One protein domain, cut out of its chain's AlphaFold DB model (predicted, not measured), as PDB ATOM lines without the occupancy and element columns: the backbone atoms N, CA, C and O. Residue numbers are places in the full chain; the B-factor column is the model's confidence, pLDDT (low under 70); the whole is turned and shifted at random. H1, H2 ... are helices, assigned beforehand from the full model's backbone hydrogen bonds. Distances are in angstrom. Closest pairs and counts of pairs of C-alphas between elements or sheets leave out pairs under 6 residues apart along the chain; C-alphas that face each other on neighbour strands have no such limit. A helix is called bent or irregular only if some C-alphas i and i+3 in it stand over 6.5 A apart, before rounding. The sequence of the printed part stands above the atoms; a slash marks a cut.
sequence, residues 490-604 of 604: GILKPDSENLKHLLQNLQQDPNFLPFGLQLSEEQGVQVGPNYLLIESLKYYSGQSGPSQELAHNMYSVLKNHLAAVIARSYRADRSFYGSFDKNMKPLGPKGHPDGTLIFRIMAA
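Overview. This is residues 490 to 604 of the 604 residues of an uncharacterized protein of Caenorhabditis brenneri (UniProt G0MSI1). A long helix, H3, forms the spine of this domain, and H2 folds against it as the other leg of a helical hairpin. H4 packs on both H2 and H3 on one side of this hairpin, while H1 lies on the other side, near residues 550 to 554 of H3 and only loosely joined to it. Two long links, residues 508 to 526 and residues 574 to 592, are tied to each other by a short pairing. The printed part has 115 residues with four named helices, in the order H1, H2, H3, H4, and no named strand; the class is all helix. The whole is compact, with a radius of gyration of the C-alphas of 14.2 A, yet elongated in outline, spanning 43 by 28 by 19 A.

Along the chain. H3, residues 548 to 573, is the longest helix; it measures 37.4 A from C-alpha 548 at (57.835, -12.209, -46.282) to C-alpha 573 at (39.650, 16.214, -30.050). H2, residues 527 to 541, is 20.5 A long. H4, residues 593 to 603, is 17.2 A long and ends with C-alpha 603 at (54.423, -1.581, -29.034). H4 is neither bent nor irregular, but only just: C-alphas 595 and 598 are 6.3 A apart. H1, residues 497 to 507, is 15.5 A long and begins with C-alpha 497 at (50.189, -19.835, -52.364).

Arrangement. H3 is the hub, touching the three other helices. H2 and H3 form a hairpin and touch, with the closest C-alphas those of Ser 541 and His 552, 4.6 A apart. They run opposite ways at a shallow tilt of 29 degrees. H3 touches H4 with residues 559 to 566 alone, and the closest C-alphas are those of Ala 563 and Ile 598, 6.0 A apart. These two helices run opposite ways at a steep tilt of 51 degrees. H4 also touches H2, where the closest C-alphas, those of Gly 528 and Asp 594, are 5.7 A apart; the two run the same way at a shallow tilt of 22 degrees. H1 and H3 only just touch, with 3 pairs of C-alphas within 8 A, the closest being Leu 503 and Ala 551 at 7.3 A. They run the same way at a tilt of 37 degrees, only just steep. H1 is apart from H2 and from H4. In H1, H2 and H3 every O i to N i+4 pair is within hydrogen-bond range; in H4 3 of 7 are, beside 7 of 8 O i to N i+3 pairs.

Size, cuts and confidence. The two C-alphas farthest apart, those of Glu 497 and Arg 574, are 43.8 A apart. The printed part has no cut and ends at residue 604, the chain's last. The links H1 to H2 and H3 to H4 are long, with 19 residues each, and the link H2 to H3 is short, with 6. Residues 525 to 526 pair antiparallel with residues 579 to 580, which pair antiparallel with residues 586 to 587. The mean pLDDT of the printed part is 90.2, and residues 603 to 604 are under 70.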
ATOM      1  N   GLY A 490      45.805 -14.154 -39.215       95.31
ATOM      2  CA  GLY A 490      47.112 -14.811 -39.327       95.31
ATOM      3  C   GLY A 490      47.040 -16.342 -39.332       95.31
ATOM      4  O   GLY A 490      47.927 -17.006 -38.798       95.31
ATOM      5  N   ILE A 491      45.976 -16.919 -39.898       95.00
ATOM      6  CA  ILE A 491      45.710 -18.368 -39.830       95.00
ATOM      7  C   ILE A 491      46.233 -19.171 -41.029       95.00
ATOM      8  O   ILE A 491      46.210 -20.399 -40.997       95.00
ATOM      9  N   LEU A 492      46.724 -18.510 -42.078       94.00
ATOM     10  CA  LEU A 492      47.300 -19.169 -43.255       94.00
ATOM     11  C   LEU A 492      48.728 -19.645 -42.989       94.00
ATOM     12  O   LEU A 492      49.477 -19.012 -42.240       94.00
ATOM     13  N   LYS A 493      49.134 -20.725 -43.665       92.06
ATOM     14  CA  LYS A 493      50.522 -21.202 -43.620       92.06
ATOM     15  C   LYS A 493      51.457 -20.190 -44.310       92.06
ATOM     16  O   LYS A 493      51.102 -19.730 -45.403       92.06
ATOM     17  N   PRO A 494      52.631 -19.867 -43.730       91.31
ATOM     18  CA  PRO A 494      53.558 -18.872 -44.285       91.31
ATOM     19  C   PRO A 494      54.052 -19.161 -45.713       91.31
ATOM     20  O   PRO A 494      54.357 -18.237 -46.464       91.31
ATOM     21  N   ASP A 495      54.109 -20.433 -46.096       90.12
ATOM     22  CA  ASP A 495      54.554 -20.927 -47.402       90.12
ATOM     23  C   ASP A 495      53.397 -21.212 -48.379       90.12
ATOM     24  O   ASP A 495      53.626 -21.697 -49.485       90.12
ATOM     25  N   SER A 496      52.148 -20.916 -48.002       91.50
ATOM     26  CA  SER A 496      50.995 -21.190 -48.865       91.50
ATOM     27  C   SER A 496      50.860 -20.191 -50.020       91.50
ATOM     28  O   SER A 496      50.941 -18.975 -49.834       91.50
ATOM     29  N   GLU A 497      50.530 -20.693 -51.215       91.75
ATOM     30  CA  GLU A 497      50.189 -19.835 -52.364       91.75
ATOM     31  C   GLU A 497      48.943 -18.973 -52.090       91.75
ATOM     32  O   GLU A 497      48.859 -17.839 -52.559       91.75
ATOM     33  N   ASN A 498      48.002 -19.451 -51.268       93.56
ATOM     34  CA  ASN A 498      46.820 -18.674 -50.888       93.56
ATOM     35  C   ASN A 498      47.194 -17.413 -50.096       93.56
ATOM     36  O   ASN A 498      46.602 -16.362 -50.333       93.56
ATOM     37  N   LEU A 499      48.195 -17.477 -49.204       95.25
ATOM     38  CA  LEU A 499      48.704 -16.293 -48.501       95.25
ATOM     39  C   LEU A 499      49.254 -15.260 -49.488       95.25
ATOM     40  O   LEU A 499      48.916 -14.080 -49.404       95.25
ATOM     41  N   LYS A 500      50.071 -15.711 -50.442       94.19
ATOM     42  CA  LYS A 500      50.649 -14.846 -51.474       94.19
ATOM     43  C   LYS A 500      49.562 -14.169 -52.308       94.19
ATOM     44  O   LYS A 500      49.589 -12.948 -52.460       94.19
ATOM     45  N   HIS A 501      48.584 -14.934 -52.793       94.88
ATOM     46  CA  HIS A 501      47.458 -14.388 -53.548       94.88
ATOM     47  C   HIS A 501      46.634 -13.394 -52.731       94.88
ATOM     48  O   HIS A 501      46.286 -12.335 -53.244       94.88
ATOM     49  N   LEU A 502      46.354 -13.682 -51.459       95.31
ATOM     50  CA  LEU A 502      45.579 -12.777 -50.614       95.31
ATOM     51  C   LEU A 502      46.312 -11.474 -50.301       95.31
ATOM     52  O   LEU A 502      45.679 -10.425 -50.334       95.31
ATOM     53  N   LEU A 503      47.622 -11.509 -50.049       95.88
ATOM     54  CA  LEU A 503      48.414 -10.292 -49.847       95.88
ATOM     55  C   LEU A 503      48.451  -9.427 -51.111       95.88
ATOM     56  O   LEU A 503      48.249  -8.218 -51.034       95.88
ATOM     57  N   GLN A 504      48.649 -10.046 -52.280       95.06
ATOM     58  CA  GLN A 504      48.610  -9.348 -53.569       95.06
ATOM     59  C   GLN A 504      47.225  -8.748 -53.841       95.06
ATOM     60  O   GLN A 504      47.116  -7.582 -54.214       95.06
ATOM     61  N   ASN A 505      46.166  -9.523 -53.597       94.12
ATOM     62  CA  ASN A 505      44.787  -9.073 -53.752       94.12
ATOM     63  C   ASN A 505      44.435  -7.951 -52.775       94.12
ATOM     64  O   ASN A 505      43.676  -7.066 -53.146       94.12
ATOM     65  N   LEU A 506      44.943  -7.985 -51.540       94.88
ATOM     66  CA  LEU A 506      44.723  -6.925 -50.557       94.88
ATOM     67  C   LEU A 506      45.446  -5.641 -50.972       94.88
ATOM     68  O   LEU A 506      44.849  -4.575 -50.943       94.88
ATOM     69  N   GLN A 507      46.702  -5.740 -51.417       94.25
ATOM     70  CA  GLN A 507      47.475  -4.585 -51.887       94.25
ATOM     71  C   GLN A 507      46.814  -3.876 -53.082       94.25
ATOM     72  O   GLN A 507      46.984  -2.671 -53.251       94.25
ATOM     73  N   GLN A 508      46.085  -4.623 -53.913       93.50
ATOM     74  CA  GLN A 508      45.365  -4.110 -55.081       93.50
ATOM     75  C   GLN A 508      43.901  -3.750 -54.787       93.50
ATOM     76  O   GLN A 508      43.210  -3.266 -55.685       93.50
ATOM     77  N   ASP A 509      43.401  -4.003 -53.574       92.38
ATOM     78  CA  ASP A 509      42.012  -3.715 -53.229       92.38
ATOM     79  C   ASP A 509      41.814  -2.193 -53.096       92.38
ATOM     80  O   ASP A 509      42.525  -1.555 -52.317       92.38
ATOM     81  N   PRO A 510      40.852  -1.578 -53.812       92.12
ATOM     82  CA  PRO A 510      40.581  -0.144 -53.693       92.12
ATOM     83  C   PRO A 510      40.127   0.285 -52.288       92.12
ATOM     84  O   PRO A 510      40.220   1.466 -51.953       92.12
ATOM     85  N   ASN A 511      39.646  -0.647 -51.461       92.94
ATOM     86  CA  ASN A 511      39.309  -0.410 -50.061       92.94
ATOM     87  C   ASN A 511      40.511  -0.558 -49.118       92.94
ATOM     88  O   ASN A 511      40.392  -0.273 -47.926       92.94
ATOM     89  N   PHE A 512      41.673  -0.990 -49.607       94.88
ATOM     90  CA  PHE A 512      42.890  -1.003 -48.814       94.88
ATOM     91  C   PHE A 512      43.594   0.353 -48.905       94.88
ATOM     92  O   PHE A 512      44.335   0.656 -49.840       94.88
ATOM     93  N   LEU A 513      43.336   1.199 -47.912       95.12
ATOM     94  CA  LEU A 513      43.942   2.517 -47.783       95.12
ATOM     95  C   LEU A 513      45.308   2.418 -47.085       95.12
ATOM     96  O   LEU A 513      45.565   1.452 -46.362       95.12
ATOM     97  N   PRO A 514      46.178   3.446 -47.184       93.56
ATOM     98  CA  PRO A 514      47.487   3.432 -46.522       93.56
ATOM     99  C   PRO A 514      47.442   3.198 -45.003       93.56
ATOM    100  O   PRO A 514      48.434   2.766 -44.426       93.56
ATOM    101  N   PHE A 515      46.310   3.497 -44.360       94.81
ATOM    102  CA  PHE A 515      46.077   3.330 -42.924       94.81
ATOM    103  C   PHE A 515      45.116   2.179 -42.580       94.81
ATOM    104  O   PHE A 515      44.803   2.012 -41.405       94.81
ATOM    105  N   GLY A 516      44.674   1.379 -43.558       95.25
ATOM    106  CA  GLY A 516      43.936   0.141 -43.308       95.25
ATOM    107  C   GLY A 516      42.892  -0.227 -44.350       95.25
ATOM    108  O   GLY A 516      42.546   0.555 -45.232       95.25
ATOM    109  N   LEU A 517      42.388  -1.451 -44.222       94.44
ATOM    110  CA  LEU A 517      41.244  -1.955 -44.965       94.44
ATOM    111  C   LEU A 517      39.965  -1.306 -44.422       94.44
ATOM    112  O   LEU A 517      39.660  -1.440 -43.231       94.44
ATOM    113  N   GLN A 518      39.226  -0.617 -45.291       92.19
ATOM    114  CA  GLN A 518      37.872  -0.145 -45.002       92.19
ATOM    115  C   GLN A 518      36.835  -1.186 -45.439       92.19
ATOM    116  O   GLN A 518      37.023  -1.878 -46.437       92.19
ATOM    117  N   LEU A 519      35.725  -1.288 -44.708       79.75
ATOM    118  CA  LEU A 519      34.638  -2.219 -45.052       79.75
ATOM    119  C   LEU A 519      33.672  -1.641 -46.083       79.75
ATOM    120  O   LEU A 519      33.188  -2.345 -46.971       79.75
ATOM    121  N   SER A 520      33.396  -0.353 -45.934       86.88
ATOM    122  CA  SER A 520      32.632   0.486 -46.844       86.88
ATOM    123  C   SER A 520      33.049   1.942 -46.627       86.88
ATOM    124  O   SER A 520      33.756   2.244 -45.660       86.88
ATOM    125  N   GLU A 521      32.613   2.856 -47.496       86.62
ATOM    126  CA  GLU A 521      32.881   4.283 -47.286       86.62
ATOM    127  C   GLU A 521      32.222   4.807 -45.998       86.62
ATOM    128  O   GLU A 521      32.791   5.662 -45.322       86.62
ATOM    129  N   GLU A 522      31.054   4.274 -45.631       87.31
ATOM    130  CA  GLU A 522      30.292   4.685 -44.447       87.31
ATOM    131  C   GLU A 522      30.893   4.153 -43.145       87.31
ATOM    132  O   GLU A 522      30.851   4.832 -42.120       87.31
ATOM    133  N   GLN A 523      31.432   2.931 -43.166       87.31
ATOM    134  CA  GLN A 523      32.057   2.323 -41.988       87.31
ATOM    135  C   GLN A 523      33.521   2.744 -41.826       87.31
ATOM    136  O   GLN A 523      34.034   2.766 -40.702       87.31
ATOM    137  N   GLY A 524      34.181   3.094 -42.933       93.44
ATOM    138  CA  GLY A 524      35.583   3.477 -42.971       93.44
ATOM    139  C   GLY A 524      36.528   2.362 -42.515       93.44
ATOM    140  O   GLY A 524      36.188   1.174 -42.493       93.44
ATOM    141  N   VAL A 525      37.748   2.760 -42.164       95.44
ATOM    142  CA  VAL A 525      38.788   1.894 -41.604       95.44
ATOM    143  C   VAL A 525      38.562   1.757 -40.104       95.44
ATOM    144  O   VAL A 525      38.754   2.717 -39.358       95.44
ATOM    145  N   GLN A 526      38.171   0.566 -39.654       94.88
ATOM    146  CA  GLN A 526      38.011   0.252 -38.231       94.88
ATOM    147  C   GLN A 526      39.353  -0.109 -37.578       94.88
ATOM    148  O   GLN A 526      40.139  -0.867 -38.150       94.88
ATOM    149  N   VAL A 527      39.602   0.379 -36.361       95.31
ATOM    150  CA  VAL A 527      40.870   0.163 -35.644       95.31
ATOM    151  C   VAL A 527      41.054  -1.303 -35.238       95.31
ATOM    152  O   VAL A 527      42.127  -1.852 -35.469       95.31
ATOM    153  N   GLY A 528      40.021  -1.962 -34.698       93.62
ATOM    154  CA  GLY A 528      40.087  -3.353 -34.222       93.62
ATOM    155  C   GLY A 528      40.546  -4.377 -35.278       93.62
ATOM    156  O   GLY A 528      41.590  -5.010 -35.092       93.62
ATOM    157  N   PRO A 529      39.840  -4.527 -36.415       94.38
ATOM    158  CA  PRO A 529      40.250  -5.423 -37.501       94.38
ATOM    159  C   PRO A 529      41.638  -5.107 -38.060       94.38
ATOM    160  O   PRO A 529      42.421  -6.013 -38.343       94.38
ATOM    161  N   ASN A 530      41.963  -3.820 -38.203       96.38
ATOM    162  CA  ASN A 530      43.248  -3.408 -38.761       96.38
ATOM    163  C   ASN A 530      44.405  -3.602 -37.778       96.38
ATOM    164  O   ASN A 530      45.516  -3.883 -38.212       96.38
ATOM    165  N   TYR A 531      44.157  -3.546 -36.470       95.62
ATOM    166  CA  TYR A 531      45.122  -3.990 -35.468       95.62
ATOM    167  C   TYR A 531      45.445  -5.484 -35.622       95.62
ATOM    168  O   TYR A 531      46.618  -5.846 -35.653       95.62
ATOM    169  N   LEU A 532      44.432  -6.341 -35.786       95.31
ATOM    170  CA  LEU A 532      44.656  -7.774 -36.018       95.31
ATOM    171  C   LEU A 532      45.436  -8.020 -37.321       95.31
ATOM    172  O   LEU A 532      46.381  -8.805 -37.332       95.31
ATOM    173  N   LEU A 533      45.119  -7.273 -38.385       96.69
ATOM    174  CA  LEU A 533      45.881  -7.302 -39.637       96.69
ATOM    175  C   LEU A 533      47.342  -6.857 -39.453       96.69
ATOM    176  O   LEU A 533      48.243  -7.449 -40.037       96.69
ATOM    177  N   ILE A 534      47.609  -5.829 -38.645       96.69
ATOM    178  CA  ILE A 534      48.981  -5.403 -38.326       96.69
ATOM    179  C   ILE A 534      49.737  -6.534 -37.623       96.69
ATOM    180  O   ILE A 534      50.862  -6.846 -38.019       96.69
ATOM    181  N   GLU A 535      49.122  -7.174 -36.626       94.81
ATOM    182  CA  GLU A 535      49.721  -8.300 -35.900       94.81
ATOM    183  C   GLU A 535      50.013  -9.487 -36.830       94.81
ATOM    184  O   GLU A 535      51.084 -10.098 -36.750       94.81
ATOM    185  N   SER A 536      49.105  -9.797 -37.758       96.12
ATOM    186  CA  SER A 536      49.304 -10.893 -38.705       96.12
ATOM    187  C   SER A 536      50.385 -10.582 -39.744       96.12
ATOM    188  O   SER A 536      51.234 -11.432 -40.018       96.12
ATOM    189  N   LEU A 537      50.427  -9.359 -40.280       96.94
ATOM    190  CA  LEU A 537      51.477  -8.928 -41.204       96.94
ATOM    191  C   LEU A 537      52.846  -8.915 -40.517       96.94
ATOM    192  O   LEU A 537      53.827  -9.368 -41.108       96.94
ATOM    193  N   LYS A 538      52.910  -8.479 -39.253       95.62
ATOM    194  CA  LYS A 538      54.120  -8.579 -38.430       95.62
ATOM    195  C   LYS A 538      54.564 -10.032 -38.301       95.62
ATOM    196  O   LYS A 538      55.730 -10.325 -38.568       95.62
ATOM    197  N   TYR A 539      53.648 -10.938 -37.953       94.62
ATOM    198  CA  TYR A 539      53.936 -12.369 -37.878       94.62
ATOM    199  C   TYR A 539      54.528 -12.889 -39.193       94.62
ATOM    200  O   TYR A 539      55.632 -13.431 -39.177       94.62
ATOM    201  N   TYR A 540      53.864 -12.655 -40.330       96.12
ATOM    202  CA  TYR A 540      54.332 -13.123 -41.638       96.12
ATOM    203  C   TYR A 540      55.640 -12.469 -42.094       96.12
ATOM    204  O   TYR A 540      56.445 -13.133 -42.741       96.12
ATOM    205  N   SER A 541      55.907 -11.216 -41.719       95.06
ATOM    206  CA  SER A 541      57.185 -10.549 -42.012       95.06
ATOM    207  C   SER A 541      58.385 -11.203 -41.310       95.06
ATOM    208  O   SER A 541      59.516 -11.123 -41.792       95.06
ATOM    209  N   GLY A 542      58.136 -11.868 -40.177       92.38
ATOM    210  CA  GLY A 542      59.140 -12.611 -39.419       92.38
ATOM    211  C   GLY A 542      59.291 -14.076 -39.838       92.38
ATOM    212  O   GLY A 542      60.179 -14.751 -39.323       92.38
ATOM    213  N   GLN A 543      58.442 -14.588 -40.737       92.50
ATOM    214  CA  GLN A 543      58.532 -15.961 -41.235       92.50
ATOM    215  C   GLN A 543      59.267 -15.998 -42.575       92.50
ATOM    216  O   GLN A 543      58.961 -15.225 -43.481       92.50
ATOM    217  N   SER A 544      60.193 -16.943 -42.733       88.31
ATOM    218  CA  SER A 544      60.824 -17.206 -44.027       88.31
ATOM    219  C   SER A 544      59.780 -17.714 -45.026       88.31
ATOM    220  O   SER A 544      59.110 -18.713 -44.768       88.31
ATOM    221  N   GLY A 545      59.656 -17.057 -46.177       86.69
ATOM    222  CA  GLY A 545      58.718 -17.470 -47.220       86.69
ATOM    223  C   GLY A 545      58.591 -16.460 -48.362       86.69
ATOM    224  O   GLY A 545      59.083 -15.336 -48.256       86.69
ATOM    225  N   PRO A 546      57.898 -16.824 -49.457       87.75
ATOM    226  CA  PRO A 546      57.756 -15.968 -50.642       87.75
ATOM    227  C   PRO A 546      56.966 -14.678 -50.371       87.75
ATOM    228  O   PRO A 546      57.069 -13.718 -51.128       87.75
ATOM    229  N   SER A 547      56.180 -14.654 -49.296       93.06
ATOM    230  CA  SER A 547      55.332 -13.526 -48.901       93.06
ATOM    231  C   SER A 547      55.987 -12.585 -47.884       93.06
ATOM    232  O   SER A 547      55.388 -11.567 -47.538       93.06
ATOM    233  N   GLN A 548      57.190 -12.907 -47.396       94.25
ATOM    234  CA  GLN A 548      57.835 -12.209 -46.282       94.25
ATOM    235  C   GLN A 548      58.037 -10.711 -46.561       94.25
ATOM    236  O   GLN A 548      57.646  -9.867 -45.755       94.25
ATOM    237  N   GLU A 549      58.615 -10.376 -47.717       94.75
ATOM    238  CA  GLU A 549      58.923  -8.992 -48.097       94.75
ATOM    239  C   GLU A 549      57.650  -8.159 -48.307       94.75
ATOM    240  O   GLU A 549      57.541  -7.036 -47.813       94.75
ATOM    241  N   LEU A 550      56.644  -8.731 -48.979       95.38
ATOM    242  CA  LEU A 550      55.359  -8.068 -49.187       95.38
ATOM    243  C   LEU A 550      54.652  -7.798 -47.850       95.38
ATOM    244  O   LEU A 550      54.191  -6.680 -47.618       95.38
ATOM    245  N   ALA A 551      54.629  -8.784 -46.949       96.31
ATOM    246  CA  ALA A 551      54.068  -8.625 -45.611       96.31
ATOM    247  C   ALA A 551      54.817  -7.557 -44.799       96.31
ATOM    248  O   ALA A 551      54.176  -6.730 -44.154       96.31
ATOM    249  N   HIS A 552      56.152  -7.518 -44.876       95.88
ATOM    250  CA  HIS A 552      56.971  -6.504 -44.207       95.88
ATOM    251  C   HIS A 552      56.650  -5.082 -44.688       95.88
ATOM    252  O   HIS A 552      56.440  -4.178 -43.873       95.88
ATOM    253  N   ASN A 553      56.558  -4.887 -46.005       95.38
ATOM    254  CA  ASN A 553      56.242  -3.589 -46.597       95.38
ATOM    255  C   ASN A 553      54.844  -3.107 -46.181       95.38
ATOM    256  O   ASN A 553      54.684  -1.965 -45.747       95.38
ATOM    257  N   MET A 554      53.840  -3.988 -46.251       96.25
ATOM    258  CA  MET A 554      52.473  -3.667 -45.830       96.25
ATOM    259  C   MET A 554      52.391  -3.387 -44.325       96.25
ATOM    260  O   MET A 554      51.767  -2.404 -43.935       96.25
ATOM    261  N   TYR A 555      53.060  -4.192 -43.491       96.06
ATOM    262  CA  TYR A 555      53.146  -3.990 -42.042       96.06
ATOM    263  C   TYR A 555      53.680  -2.595 -41.695       96.06
ATOM    264  O   TYR A 555      53.036  -1.850 -40.956       96.06
ATOM    265  N   SER A 556      54.833  -2.224 -42.264       91.69
ATOM    266  CA  SER A 556      55.503  -0.953 -41.970       91.69
ATOM    267  C   SER A 556      54.644   0.257 -42.353       91.69
ATOM    268  O   SER A 556      54.509   1.207 -41.578       91.69
ATOM    269  N   VAL A 557      54.009   0.214 -43.529       94.19
ATOM    270  CA  VAL A 557      53.116   1.283 -43.997       94.19
ATOM    271  C   VAL A 557      51.868   1.361 -43.121       94.19
ATOM    272  O   VAL A 557      51.551   2.439 -42.614       94.19
ATOM    273  N   LEU A 558      51.184   0.235 -42.910       95.44
ATOM    274  CA  LEU A 558      49.903   0.190 -42.213       95.44
ATOM    275  C   LEU A 558      50.028   0.626 -40.750       95.44
ATOM    276  O   LEU A 558      49.287   1.504 -40.305       95.44
ATOM    277  N   LYS A 559      51.002   0.066 -40.018       94.06
ATOM    278  CA  LYS A 559      51.261   0.394 -38.609       94.06
ATOM    279  C   LYS A 559      51.454   1.899 -38.414       94.06
ATOM    280  O   LYS A 559      50.784   2.512 -37.585       94.06
ATOM    281  N   ASN A 560      52.356   2.500 -39.193       90.75
ATOM    282  CA  ASN A 560      52.725   3.904 -39.028       90.75
ATOM    283  C   ASN A 560      51.583   4.855 -39.410       90.75
ATOM    284  O   ASN A 560      51.335   5.838 -38.708       90.75
ATOM    285  N   HIS A 561      50.864   4.572 -40.498       94.56
ATOM    286  CA  HIS A 561      49.771   5.437 -40.932       94.56
ATOM    287  C   HIS A 561      48.548   5.331 -40.022       94.56
ATOM    288  O   HIS A 561      48.008   6.375 -39.655       94.56
ATOM    289  N   LEU A 562      48.140   4.124 -39.602       95.56
ATOM    290  CA  LEU A 562      47.030   3.968 -38.655       95.56
ATOM    291  C   LEU A 562      47.344   4.682 -37.337       95.56
ATOM    292  O   LEU A 562      46.522   5.449 -36.831       95.56
ATOM    293  N   ALA A 563      48.573   4.531 -36.837       91.06
ATOM    294  CA  ALA A 563      49.013   5.235 -35.644       91.06
ATOM    295  C   ALA A 563      48.960   6.762 -35.793       91.06
ATOM    296  O   ALA A 563      48.464   7.467 -34.912       91.06
ATOM    297  N   ALA A 564      49.417   7.286 -36.932       90.56
ATOM    298  CA  ALA A 564      49.377   8.715 -37.219       90.56
ATOM    299  C   ALA A 564      47.946   9.265 -37.350       90.56
ATOM    300  O   ALA A 564      47.713  10.433 -37.030       90.56
ATOM    301  N   VAL A 565      46.990   8.471 -37.842       93.75
ATOM    302  CA  VAL A 565      45.571   8.861 -37.929       93.75
ATOM    303  C   VAL A 565      44.946   8.957 -36.536       93.75
ATOM    304  O   VAL A 565      44.353   9.989 -36.205       93.75
ATOM    305  N   ILE A 566      45.164   7.947 -35.686       90.94
ATOM    306  CA  ILE A 566      44.683   7.960 -34.298       90.94
ATOM    307  C   ILE A 566      45.307   9.134 -33.530       90.94
ATOM    308  O   ILE A 566      44.596   9.909 -32.892       90.94
ATOM    309  N   ALA A 567      46.624   9.337 -33.658       85.19
ATOM    310  CA  ALA A 567      47.339  10.427 -32.996       85.19
ATOM    311  C   ALA A 567      46.843  11.817 -33.420       85.19
ATOM    312  O   ALA A 567      46.708  12.709 -32.581       85.19
ATOM    313  N   ARG A 568      46.575  12.028 -34.717       85.25
ATOM    314  CA  ARG A 568      46.049  13.304 -35.230       85.25
ATOM    315  C   ARG A 568      44.673  13.614 -34.656       85.25
ATOM    316  O   ARG A 568      44.464  14.726 -34.178       85.25
ATOM    317  N   SER A 569      43.787  12.624 -34.648       85.88
ATOM    318  CA  SER A 569      42.435  12.770 -34.101       85.88
ATOM    319  C   SER A 569      42.471  13.024 -32.594       85.88
ATOM    320  O   SER A 569      41.825  13.951 -32.109       85.88
ATOM    321  N   TYR A 570      43.323  12.298 -31.862       79.75
ATOM    322  CA  TYR A 570      43.504  12.517 -30.429       79.75
ATOM    323  C   TYR A 570      44.051  13.915 -30.111       79.75
ATOM    324  O   TYR A 570      43.586  14.552 -29.174       79.75
ATOM    325  N   ARG A 571      45.011  14.444 -30.881       72.56
ATOM    326  CA  ARG A 571      45.537  15.805 -30.649       72.56
ATOM    327  C   ARG A 571      44.479  16.889 -30.838       72.56
ATOM    328  O   ARG A 571      44.509  17.870 -30.101       72.56
ATOM    329  N   ALA A 572      43.590  16.719 -31.815       71.56
ATOM    330  CA  ALA A 572      42.532  17.680 -32.107       71.56
ATOM    331  C   ALA A 572      41.396  17.613 -31.076       71.56
ATOM    332  O   ALA A 572      41.019  18.634 -30.510       71.56
ATOM    333  N   ASP A 573      40.897  16.407 -30.799       72.69
ATOM    334  CA  ASP A 573      39.650  16.214 -30.050       72.69
ATOM    335  C   ASP A 573      39.849  15.736 -28.615       72.69
ATOM    336  O   ASP A 573      38.883  15.674 -27.855       72.69
ATOM    337  N   ARG A 574      41.079  15.350 -28.256       70.12
ATOM    338  CA  ARG A 574      41.428  14.773 -26.953       70.12
ATOM    339  C   ARG A 574      40.602  13.531 -26.602       70.12
ATOM    340  O   ARG A 574      40.294  13.270 -25.442       70.12
ATOM    341  N   SER A 575      40.256  12.749 -27.627       75.19
ATOM    342  CA  SER A 575      39.415  11.557 -27.530       75.19
ATOM    343  C   SER A 575      39.840  10.471 -28.523       75.19
ATOM    344  O   SER A 575      40.550  10.745 -29.492       75.19
ATOM    345  N   PHE A 576      39.395   9.241 -28.270       83.12
ATOM    346  CA  PHE A 576      39.633   8.073 -29.116       83.12
ATOM    347  C   PHE A 576      38.392   7.722 -29.940       83.12
ATOM    348  O   PHE A 576      37.262   7.891 -29.480       83.12
ATOM    349  N   TYR A 577      38.619   7.208 -31.147       89.31
ATOM    350  CA  TYR A 577      37.585   6.787 -32.091       89.31
ATOM    351  C   TYR A 577      37.869   5.369 -32.583       89.31
ATOM    352  O   TYR A 577      39.028   4.954 -32.649       89.31
ATOM    353  N   GLY A 578      36.807   4.641 -32.929       91.38
ATOM    354  CA  GLY A 578      36.892   3.256 -33.395       91.38
ATOM    355  C   GLY A 578      37.100   3.125 -34.903       91.38
ATOM    356  O   GLY A 578      37.553   2.076 -35.358       91.38
ATOM    357  N   SER A 579      36.807   4.169 -35.685       94.94
ATOM    358  CA  SER A 579      36.968   4.149 -37.139       94.94
ATOM    359  C   SER A 579      37.253   5.522 -37.754       94.94
ATOM    360  O   SER A 579      37.044   6.566 -37.127       94.94
ATOM    361  N   PHE A 580      37.756   5.509 -38.993       95.88
ATOM    362  CA  PHE A 580      38.139   6.703 -39.751       95.88
ATOM    363  C   PHE A 580      37.729   6.598 -41.224       95.88
ATOM    364  O   PHE A 580      37.876   5.540 -41.832       95.88
ATOM    365  N   ASP A 581      37.252   7.696 -41.811       95.06
ATOM    366  CA  ASP A 581      36.930   7.770 -43.241       95.06
ATOM    367  C   ASP A 581      38.200   7.782 -44.110       95.06
ATOM    368  O   ASP A 581      39.319   7.937 -43.612       95.06
ATOM    369  N   LYS A 582      38.039   7.698 -45.437       94.12
ATOM    370  CA  LYS A 582      39.160   7.749 -46.396       94.12
ATOM    371  C   LYS A 582      40.023   9.016 -46.325       94.12
ATOM    372  O   LYS A 582      41.164   9.009 -46.779       94.12
ATOM    373  N   ASN A 583      39.493  10.094 -45.749       93.12
ATOM    374  CA  ASN A 583      40.181  11.364 -45.535       93.12
ATOM    375  C   ASN A 583      40.792  11.466 -44.128       93.12
ATOM    376  O   ASN A 583      41.200  12.557 -43.724       93.12
ATOM    377  N   MET A 584      40.867  10.351 -43.391       93.38
ATOM    378  CA  MET A 584      41.395  10.254 -42.029       93.38
ATOM    379  C   MET A 584      40.568  11.018 -40.985       93.38
ATOM    380  O   MET A 584      41.074  11.318 -39.902       93.38
ATOM    381  N   LYS A 585      39.312  11.356 -41.290       93.31
ATOM    382  CA  LYS A 585      38.398  11.983 -40.333       93.31
ATOM    383  C   LYS A 585      37.782  10.912 -39.437       93.31
ATOM    384  O   LYS A 585      37.407   9.856 -39.947       93.31
ATOM    385  N   PRO A 586      37.653  11.166 -38.127       93.38
ATOM    386  CA  PRO A 586      37.019  10.219 -37.225       93.38
ATOM    387  C   PRO A 586      35.556   9.970 -37.608       93.38
ATOM    388  O   PRO A 586      34.832  10.897 -37.975       93.38
ATOM    389  N   LEU A 587      35.135   8.711 -37.496       90.88
ATOM    390  CA  LEU A 587      33.759   8.258 -37.672       90.88
ATOM    391  C   LEU A 587      33.233   7.669 -36.355       90.88
ATOM    392  O   LEU A 587      33.977   7.078 -35.571       90.88
ATOM    393  N   GLY A 588      31.926   7.816 -36.125       86.94
ATOM    394  CA  GLY A 588      31.262   7.289 -34.934       86.94
ATOM    395  C   GLY A 588      31.450   8.138 -33.664       86.94
ATOM    396  O   GLY A 588      31.893   9.288 -33.730       86.94
ATOM    397  N   PRO A 589      31.042   7.605 -32.499       79.94
ATOM    398  CA  PRO A 589      31.075   8.334 -31.236       79.94
ATOM    399  C   PRO A 589      32.503   8.523 -30.703       79.94
ATOM    400  O   PRO A 589      33.382   7.677 -30.876       79.94
ATOM    401  N   LYS A 590      32.702   9.638 -29.991       82.19
ATOM    402  CA  LYS A 590      33.903   9.907 -29.190       82.19
ATOM    403  C   LYS A 590      34.006   8.920 -28.026       82.19
ATOM    404  O   LYS A 590      32.999   8.557 -27.428       82.19
ATOM    405  N   GLY A 591      35.229   8.571 -27.641       73.06
ATOM    406  CA  GLY A 591      35.495   7.684 -26.509       73.06
ATOM    407  C   GLY A 591      35.250   6.212 -26.831       73.06
ATOM    408  O   GLY A 591      34.788   5.472 -25.973       73.06
ATOM    409  N   HIS A 592      35.538   5.777 -28.055       85.38
ATOM    410  CA  HIS A 592      35.442   4.362 -28.412       85.38
ATOM    411  C   HIS A 592      36.687   3.593 -27.918       85.38
ATOM    412  O   HIS A 592      37.806   4.035 -28.209       85.38
ATOM    413  N   PRO A 593      36.542   2.436 -27.235       82.00
ATOM    414  CA  PRO A 593      37.670   1.700 -26.653       82.00
ATOM    415  C   PRO A 593      38.685   1.213 -27.695       82.00
ATOM    416  O   PRO A 593      39.879   1.297 -27.452       82.00
ATOM    417  N   ASP A 594      38.254   0.787 -28.885       89.81
ATOM    418  CA  ASP A 594      39.169   0.343 -29.953       89.81
ATOM    419  C   ASP A 594      40.292   1.335 -30.280       89.81
ATOM    420  O   ASP A 594      41.402   0.914 -30.600       89.81
ATOM    421  N   GLY A 595      40.054   2.647 -30.169       87.38
ATOM    422  CA  GLY A 595      41.082   3.649 -30.452       87.38
ATOM    423  C   GLY A 595      42.287   3.578 -29.503       87.38
ATOM    424  O   GLY A 595      43.363   4.066 -29.851       87.38
ATOM    425  N   THR A 596      42.160   2.919 -28.343       83.62
ATOM    426  CA  THR A 596      43.272   2.718 -27.401       83.62
ATOM    427  C   THR A 596      44.246   1.635 -27.841       83.62
ATOM    428  O   THR A 596      45.367   1.581 -27.329       83.62
ATOM    429  N   LEU A 597      43.889   0.831 -28.851       90.44
ATOM    430  CA  LEU A 597      44.806  -0.123 -29.476       90.44
ATOM    431  C   LEU A 597      46.040   0.552 -30.078       90.44
ATOM    432  O   LEU A 597      47.016  -0.141 -30.351       90.44
ATOM    433  N   ILE A 598      46.060   1.884 -30.220       85.94
ATOM    434  CA  ILE A 598      47.279   2.644 -30.522       85.94
ATOM    435  C   ILE A 598      48.457   2.244 -29.629       85.94
ATOM    436  O   ILE A 598      49.584   2.150 -30.109       85.94
ATOM    437  N   PHE A 599      48.186   1.932 -28.359       77.69
ATOM    438  CA  PHE A 599      49.180   1.417 -27.428       77.69
ATOM    439  C   PHE A 599      49.842   0.143 -27.964       77.69
ATOM    440  O   PHE A 599      51.065   0.051 -28.063       77.69
ATOM    441  N   ARG A 600      49.018  -0.827 -28.373       82.62
ATOM    442  CA  ARG A 600      49.466  -2.110 -28.918       82.62
ATOM    443  C   ARG A 600      50.118  -1.958 -30.283       82.62
ATOM    444  O   ARG A 600      51.171  -2.539 -30.501       82.62
ATOM    445  N   ILE A 601      49.531  -1.155 -31.168       86.50
ATOM    446  CA  ILE A 601      50.043  -0.902 -32.520       86.50
ATOM    447  C   ILE A 601      51.462  -0.328 -32.461       86.50
ATOM    448  O   ILE A 601      52.307  -0.701 -33.268       86.50
ATOM    449  N   MET A 602      51.736   0.563 -31.505       76.38
ATOM    450  CA  MET A 602      53.057   1.179 -31.355       76.38
ATOM    451  C   MET A 602      54.063   0.296 -30.610       76.38
ATOM    452  O   MET A 602      55.262   0.440 -30.844       76.38
ATOM    453  N   ALA A 603      53.591  -0.602 -29.739       68.00
ATOM    454  CA  ALA A 603      54.423  -1.581 -29.034       68.00
ATOM    455  C   ALA A 603      54.739  -2.842 -29.865       68.00
ATOM    456  O   ALA A 603      55.707  -3.542 -29.566       68.00
ATOM    457  N   ALA A 604      53.925  -3.150 -30.879       59.66
ATOM    458  CA  ALA A 604      54.199  -4.183 -31.878       59.66
ATOM    459  C   ALA A 604      55.408  -3.790 -32.731       59.66
ATOM    460  O   ALA A 604      56.208  -4.681 -33.095       59.66
TER     461      ALA A 604